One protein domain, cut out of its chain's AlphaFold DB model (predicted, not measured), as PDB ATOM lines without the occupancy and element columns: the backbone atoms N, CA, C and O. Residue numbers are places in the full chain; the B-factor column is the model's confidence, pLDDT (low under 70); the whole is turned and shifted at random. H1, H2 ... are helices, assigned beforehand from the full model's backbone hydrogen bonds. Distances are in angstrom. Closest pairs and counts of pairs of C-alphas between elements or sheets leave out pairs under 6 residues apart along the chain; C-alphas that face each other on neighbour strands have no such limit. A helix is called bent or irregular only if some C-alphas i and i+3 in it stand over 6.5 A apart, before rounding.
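Overview. This is residues 1 to 7 and 26 to 69 of the 69 residues of an uncharacterized protein of Clostridium botulinum (UniProt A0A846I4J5). Two helices, H2 and the shorter H1, cross steeply one over the other, and two stretches with no named element lie toward the end of the pair where H1 begins. These stretches are residues 1 to 7 and residues 26 to 38, on the two sides of a cut, with short helical runs at residues 3 to 5, 28 to 30 and 32 to 34 that bear no name. The printed part has 51 residues with two named helices, H1 and then H2 along the chain, and no named strand; the class is all helix, though the helices hold 23 of the 51 residues, which is under half. The whole is compact, with a radius of gyration of the C-alphas of 10.1 A, and rounded, with spans of 27 by 23 by 15 A.

Arrangement. The longest helix is H2, residues 54 to 66. It touches H1, residues 39 to 48, with 7 pairs of C-alphas within 8 A. The closest C-alphas of the two are those of Leu 45 and Val 61, 5.7 A apart. Their lines stand at a steep tilt of 67 degrees, and they run opposite ways. Their centres are 10.0 A apart. In H1 and H2 every O i to N i+4 pair is within hydrogen-bond range.

Along the chain. H2 has 13 residues and measures 18.8 A from C-alpha 54 at (-109.929, 86.700, 32.557) to C-alpha 66 at (-123.270, 81.723, 44.794). H1 has 10 residues and measures 14.3 A, beginning at C-alpha 39 at (-123.309, 94.988, 35.677). Neither helix is bent or irregular.

Size, cuts and confidence. The two C-alphas farthest apart, those of Glu 5 and Lys 52, are 27.4 A apart. Residues 8 to 25 are not printed, and C-alphas 7 and 26 are 13.7 A apart across this cut. The link from H1 to H2 is tight, with 5 residues. Residues 26 to 38 form a long stretch with no named element, their C-alphas 6 to 11 A from the mean of the C-alphas. The mean pLDDT of the printed part of this model is 93.6, and no printed residue is under 70.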
ATOM      1  N   MET A   1    -127.581  98.035  34.837       89.81
ATOM      2  CA  MET A   1    -128.326  97.197  33.860       89.81
ATOM      3  C   MET A   1    -128.062  95.729  34.161       89.81
ATOM      4  O   MET A   1    -127.019  95.418  34.737       89.81
ATOM      5  N   LYS A   2    -128.982  94.817  33.814       94.88
ATOM      6  CA  LYS A   2    -128.696  93.383  33.943       94.88
ATOM      7  C   LYS A   2    -127.772  92.926  32.821       94.88
ATOM      8  O   LYS A   2    -127.942  93.313  31.672       94.88
ATOM      9  N   ILE A   3    -126.806  92.071  33.136       94.06
ATOM     10  CA  ILE A   3    -125.801  91.622  32.162       94.06
ATOM     11  C   ILE A   3    -126.434  90.943  30.943       94.06
ATOM     12  O   ILE A   3    -125.956  91.136  29.826       94.06
ATOM     13  N   GLY A   4    -127.524  90.193  31.131       91.56
ATOM     14  CA  GLY A   4    -128.245  89.551  30.030       91.56
ATOM     15  C   GLY A   4    -128.938  90.523  29.067       91.56
ATOM     16  O   GLY A   4    -129.338  90.109  27.984       91.56
ATOM     17  N   GLU A   5    -129.069  91.799  29.434       92.25
ATOM     18  CA  GLU A   5    -129.688  92.845  28.609       92.25
ATOM     19  C   GLU A   5    -128.663  93.580  27.728       92.25
ATOM     20  O   GLU A   5    -129.054  94.290  26.807       92.25
ATOM     21  N   LEU A   6    -127.357  93.386  27.965       87.81
ATOM     22  CA  LEU A   6    -126.281  94.031  27.196       87.81
ATOM     23  C   LEU A   6    -126.204  93.538  25.740       87.81
ATOM     24  O   LEU A   6    -125.727  94.265  24.873       87.81
ATOM     25  N   GLY A   7    -126.616  92.293  25.472       81.81
ATOM     26  CA  GLY A   7    -126.877  91.793  24.114       81.81
ATOM     27  C   GLY A   7    -125.744  91.941  23.087       81.81
ATOM     28  O   GLY A   7    -126.026  92.202  21.924       81.81
ATOM     29  N   ILE A  26    -115.038  84.020  25.607       85.19
ATOM     30  CA  ILE A  26    -115.320  84.844  26.785       85.19
ATOM     31  C   ILE A  26    -116.217  86.019  26.383       85.19
ATOM     32  O   ILE A  26    -115.733  87.095  26.035       85.19
ATOM     33  N   ALA A  27    -117.529  85.819  26.495       90.81
ATOM     34  CA  ALA A  27    -118.545  86.840  26.259       90.81
ATOM     35  C   ALA A  27    -119.521  86.898  27.445       90.81
ATOM     36  O   ALA A  27    -120.514  86.176  27.474       90.81
ATOM     37  N   ILE A  28    -119.243  87.766  28.426       92.94
ATOM     38  CA  ILE A  28    -119.930  87.786  29.735       92.94
ATOM     39  C   ILE A  28    -121.453  87.944  29.594       92.94
ATOM     40  O   ILE A  28    -122.209  87.244  30.261       92.94
ATOM     41  N   CYS A  29    -121.909  88.822  28.694       92.31
ATOM     42  CA  CYS A  29    -123.335  89.067  28.443       92.31
ATOM     43  C   CYS A  29    -124.083  87.891  27.798       92.31
ATOM     44  O   CYS A  29    -125.308  87.873  27.798       92.31
ATOM     45  N   CYS A  30    -123.357  86.905  27.270       91.50
ATOM     46  CA  CYS A  30    -123.927  85.706  26.659       91.50
ATOM     47  C   CYS A  30    -123.935  84.510  27.614       91.50
ATOM     48  O   CYS A  30    -124.422  83.437  27.263       91.50
ATOM     49  N   GLU A  31    -123.392  84.670  28.820       92.00
ATOM     50  CA  GLU A  31    -123.360  83.610  29.812       92.00
ATOM     51  C   GLU A  31    -124.631  83.635  30.669       92.00
ATOM     52  O   GLU A  31    -124.844  84.542  31.474       92.00
ATOM     53  N   GLU A  32    -125.454  82.588  30.553       93.44
ATOM     54  CA  GLU A  32    -126.738  82.480  31.265       93.44
ATOM     55  C   GLU A  32    -126.596  82.651  32.786       93.44
ATOM     56  O   GLU A  32    -127.416  83.309  33.425       93.44
ATOM     57  N   ARG A  33    -125.489  82.162  33.361       94.81
ATOM     58  CA  ARG A  33    -125.168  82.284  34.793       94.81
ATOM     59  C   ARG A  33    -125.033  83.723  35.308       94.81
ATOM     60  O   ARG A  33    -124.995  83.922  36.519       94.81
ATOM     61  N   PHE A  34    -124.937  84.714  34.423       95.31
ATOM     62  CA  PHE A  34    -124.871  86.128  34.793       95.31
ATOM     63  C   PHE A  34    -126.080  86.934  34.327       95.31
ATOM     64  O   PHE A  34    -126.139  88.123  34.624       95.31
ATOM     65  N   LYS A  35    -127.062  86.314  33.658       95.38
ATOM     66  CA  LYS A  35    -128.197  87.001  33.027       95.38
ATOM     67  C   LYS A  35    -128.870  88.031  33.942       95.38
ATOM     68  O   LYS A  35    -129.064  89.167  33.524       95.38
ATOM     69  N   ASP A  36    -129.147  87.653  35.191       95.62
ATOM     70  CA  ASP A  36    -129.864  88.483  36.171       95.62
ATOM     71  C   ASP A  36    -128.942  89.273  37.120       95.62
ATOM     72  O   ASP A  36    -129.401  89.913  38.076       95.62
ATOM     73  N   VAL A  37    -127.630  89.261  36.878       96.12
ATOM     74  CA  VAL A  37    -126.642  90.000  37.674       96.12
ATOM     75  C   VAL A  37    -126.580  91.443  37.188       96.12
ATOM     76  O   VAL A  37    -126.574  91.703  35.989       96.12
ATOM     77  N   ASP A  38    -126.543  92.397  38.122       95.62
ATOM     78  CA  ASP A  38    -126.304  93.795  37.765       95.62
ATOM     79  C   ASP A  38    -124.840  94.006  37.346       95.62
ATOM     80  O   ASP A  38    -123.916  93.541  38.021       95.62
ATOM     81  N   GLU A  39    -124.633  94.719  36.243       94.00
ATOM     82  CA  GLU A  39    -123.309  94.988  35.677       94.00
ATOM     83  C   GLU A  39    -122.349  95.649  36.678       94.00
ATOM     84  O   GLU A  39    -121.178  95.277  36.731       94.00
ATOM     85  N   THR A  40    -122.830  96.565  37.527       95.06
ATOM     86  CA  THR A  40    -121.983  97.288  38.487       95.06
ATOM     87  C   THR A  40    -121.557  96.370  39.627       95.06
ATOM     88  O   THR A  40    -120.408  96.407  40.074       95.06
ATOM     89  N   LYS A  41    -122.458  95.472  40.050       96.06
ATOM     90  CA  LYS A  41    -122.146  94.423  41.025       96.06
ATOM     91  C   LYS A  41    -121.082  93.480  40.472       96.06
ATOM     92  O   LYS A  41    -120.105  93.193  41.160       96.06
ATOM     93  N   PHE A  42    -121.249  93.018  39.235       96.56
ATOM     94  CA  PHE A  42    -120.269  92.144  38.595       96.56
ATOM     95  C   PHE A  42    -118.912  92.833  38.444       96.56
ATOM     96  O   PHE A  42    -117.894  92.234  38.795       96.56
ATOM     97  N   LEU A  43    -118.895  94.090  37.985       96.62
ATOM     98  CA  LEU A  43    -117.681  94.888  37.822       96.62
ATOM     99  C   LEU A  43    -116.894  94.970  39.140       96.62
ATOM    100  O   LEU A  43    -115.718  94.612  39.200       96.62
ATOM    101  N   LYS A  44    -117.572  95.304  40.242       96.56
ATOM    102  CA  LYS A  44    -116.952  95.360  41.574       96.56
ATOM    103  C   LYS A  44    -116.319  94.024  41.989       96.56
ATOM    104  O   LYS A  44    -115.237  93.985  42.583       96.56
ATOM    105  N   LEU A  45    -116.981  92.906  41.697       96.81
ATOM    106  CA  LEU A  45    -116.473  91.577  42.044       96.81
ATOM    107  C   LEU A  45    -115.288  91.174  41.155       96.81
ATOM    108  O   LEU A  45    -114.309  90.615  41.657       96.81
ATOM    109  N   ILE A  46    -115.339  91.465  39.852       96.69
ATOM    110  CA  ILE A  46    -114.277  91.060  38.928       96.69
ATOM    111  C   ILE A  46    -113.006  91.889  39.117       96.69
ATOM    112  O   ILE A  46    -111.908  91.335  39.019       96.69
ATOM    113  N   GLU A  47    -113.126  93.179  39.442       95.94
ATOM    114  CA  GLU A  47    -112.003  94.074  39.752       95.94
ATOM    115  C   GLU A  47    -111.277  93.685  41.042       95.94
ATOM    116  O   GLU A  47    -110.059  93.820  41.128       95.94
ATOM    117  N   THR A  48    -111.996  93.120  42.016       96.12
ATOM    118  CA  THR A  48    -111.407  92.677  43.292       96.12
ATOM    119  C   THR A  48    -110.800  91.270  43.233       96.12
ATOM    120  O   THR A  48    -110.009  90.901  44.106       96.12
ATOM    121  N   SER A  49    -111.112  90.481  42.200       96.00
ATOM    122  CA  SER A  49    -110.547  89.141  42.019       96.00
ATOM    123  C   SER A  49    -109.042  89.186  41.710       96.00
ATOM    124  O   SER A  49    -108.616  89.739  40.698       96.00
ATOM    125  N   GLN A  50    -108.249  88.449  42.494       95.00
ATOM    126  CA  GLN A  50    -106.786  88.325  42.355       95.00
ATOM    127  C   GLN A  50    -106.334  87.257  41.333       95.00
ATOM    128  O   GLN A  50    -105.152  86.912  41.244       95.00
ATOM    129  N   ARG A  51    -107.263  86.657  40.574       95.38
ATOM    130  CA  ARG A  51    -106.934  85.625  39.574       95.38
ATOM    131  C   ARG A  51    -106.232  86.230  38.355       95.38
ATOM    132  O   ARG A  51    -106.591  87.304  37.889       95.38
ATOM    133  N   LYS A  52    -105.271  85.489  37.791       91.69
ATOM    134  CA  LYS A  52    -104.412  85.979  36.696       91.69
ATOM    135  C   LYS A  52    -105.108  86.067  35.332       91.69
ATOM    136  O   LYS A  52    -104.869  87.016  34.599       91.69
ATOM    137  N   SER A  53    -105.942  85.091  34.966       93.31
ATOM    138  CA  SER A  53    -106.606  85.068  33.652       93.31
ATOM    139  C   SER A  53    -108.046  85.571  33.729       93.31
ATOM    140  O   SER A  53    -108.732  85.327  34.723       93.31
ATOM    141  N   LYS A  54    -108.538  86.212  32.657       93.06
ATOM    142  CA  LYS A  54    -109.929  86.700  32.557       93.06
ATOM    143  C   LYS A  54    -110.945  85.601  32.898       93.06
ATOM    144  O   LYS A  54    -111.758  85.774  33.800       93.06
ATOM    145  N   LYS A  55    -110.804  84.412  32.297       93.38
ATOM    146  CA  LYS A  55    -111.657  83.240  32.577       93.38
ATOM    147  C   LYS A  55    -111.640  82.824  34.052       93.38
ATOM    148  O   LYS A  55    -112.681  82.487  34.612       93.38
ATOM    149  N   ALA A  56    -110.473  82.851  34.699       95.44
ATOM    150  CA  ALA A  56    -110.375  82.524  36.118       95.44
ATOM    151  C   ALA A  56    -111.041  83.589  37.000       95.44
ATOM    152  O   ALA A  56    -111.707  83.214  37.959       95.44
ATOM    153  N   ARG A  57    -110.919  84.881  36.660       96.69
ATOM    154  CA  ARG A  57    -111.609  85.976  37.366       96.69
ATOM    155  C   ARG A  57    -113.129  85.854  37.233       96.69
ATOM    156  O   ARG A  57    -113.825  85.920  38.232       96.69
ATOM    157  N   ILE A  58    -113.642  85.576  36.035       95.75
ATOM    158  CA  ILE A  58    -115.085  85.376  35.793       95.75
ATOM    159  C   ILE A  58    -115.627  84.187  36.607       95.75
ATOM    160  O   ILE A  58    -116.677  84.278  37.242       95.75
ATOM    161  N   ASN A  59    -114.890  83.073  36.651       95.69
ATOM    162  CA  ASN A  59    -115.269  81.925  37.477       95.69
ATOM    163  C   ASN A  59    -115.204  82.219  38.985       95.69
ATOM    164  O   ASN A  59    -115.971  81.634  39.747       95.69
ATOM    165  N   ASP A  60    -114.289  83.086  39.418       97.06
ATOM    166  CA  ASP A  60    -114.197  83.557  40.801       97.06
ATOM    167  C   ASP A  60    -115.440  84.379  41.178       97.06
ATOM    168  O   ASP A  60    -116.102  84.060  42.162       97.06
ATOM    169  N   VAL A  61    -115.842  85.325  40.320       97.12
ATOM    170  CA  VAL A  61    -117.084  86.106  40.477       97.12
ATOM    171  C   VAL A  61    -118.302  85.197  40.596       97.12
ATOM    172  O   VAL A  61    -119.097  85.360  41.516       97.12
ATOM    173  N   HIS A  62    -118.429  84.198  39.718       96.94
ATOM    174  CA  HIS A  62    -119.538  83.245  39.782       96.94
ATOM    175  C   HIS A  62    -119.609  82.520  41.134       96.94
ATOM    176  O   HIS A  62    -120.683  82.402  41.715       96.94
ATOM    177  N   LYS A  63    -118.466  82.073  41.673       96.88
ATOM    178  CA  LYS A  63    -118.419  81.421  42.990       96.88
ATOM    179  C   LYS A  63    -118.837  82.365  44.117       96.88
ATOM    180  O   LYS A  63    -119.572  81.936  44.998       96.88
ATOM    181  N   ARG A  64    -118.402  83.625  44.072       96.12
ATOM    182  CA  ARG A  64    -118.737  84.649  45.076       96.12
ATOM    183  C   ARG A  64    -120.225  84.998  45.068       96.12
ATOM    184  O   ARG A  64    -120.848  85.057  46.123       96.12
ATOM    185  N   LEU A  65    -120.826  85.102  43.882       95.50
ATOM    186  CA  LEU A  65    -122.271  85.300  43.732       95.50
ATOM    187  C   LEU A  65    -123.083  84.144  44.339       95.50
ATOM    188  O   LEU A  65    -124.082  84.387  45.010       95.50
ATOM    189  N   LEU A  66    -122.636  82.893  44.166       93.94
ATOM    190  CA  LEU A  66    -123.270  81.723  44.794       93.94
ATOM    191  C   LEU A  66    -123.130  81.710  46.327       93.94
ATOM    192  O   LEU A  66    -123.917  81.054  47.004       93.94
ATOM    193  N   GLN A  67    -122.141  82.420  46.874       94.00
ATOM    194  CA  GLN A  67    -121.913  82.562  48.314       94.00
ATOM    195  C   GLN A  67    -122.687  83.739  48.936       94.00
ATOM    196  O   GLN A  67    -122.656  83.896  50.154       94.00
ATOM    197  N   GLY A  68    -123.412  84.524  48.129       85.06
ATOM    198  CA  GLY A  68    -124.286  85.598  48.604       85.06
ATOM    199  C   GLY A  68    -123.629  86.973  48.756       85.06
ATOM    200  O   GLY A  68    -124.251  87.856  49.346       85.06
ATOM    201  N   GLU A  69    -122.418  87.179  48.226       75.12
ATOM    202  CA  GLU A  69    -121.853  88.530  48.016       75.12
ATOM    203  C   GLU A  69    -122.632  89.290  46.937       75.12
ATOM    204  O   GLU A  69    -122.906  90.502  47.083       75.12
TER     205      GLU A  69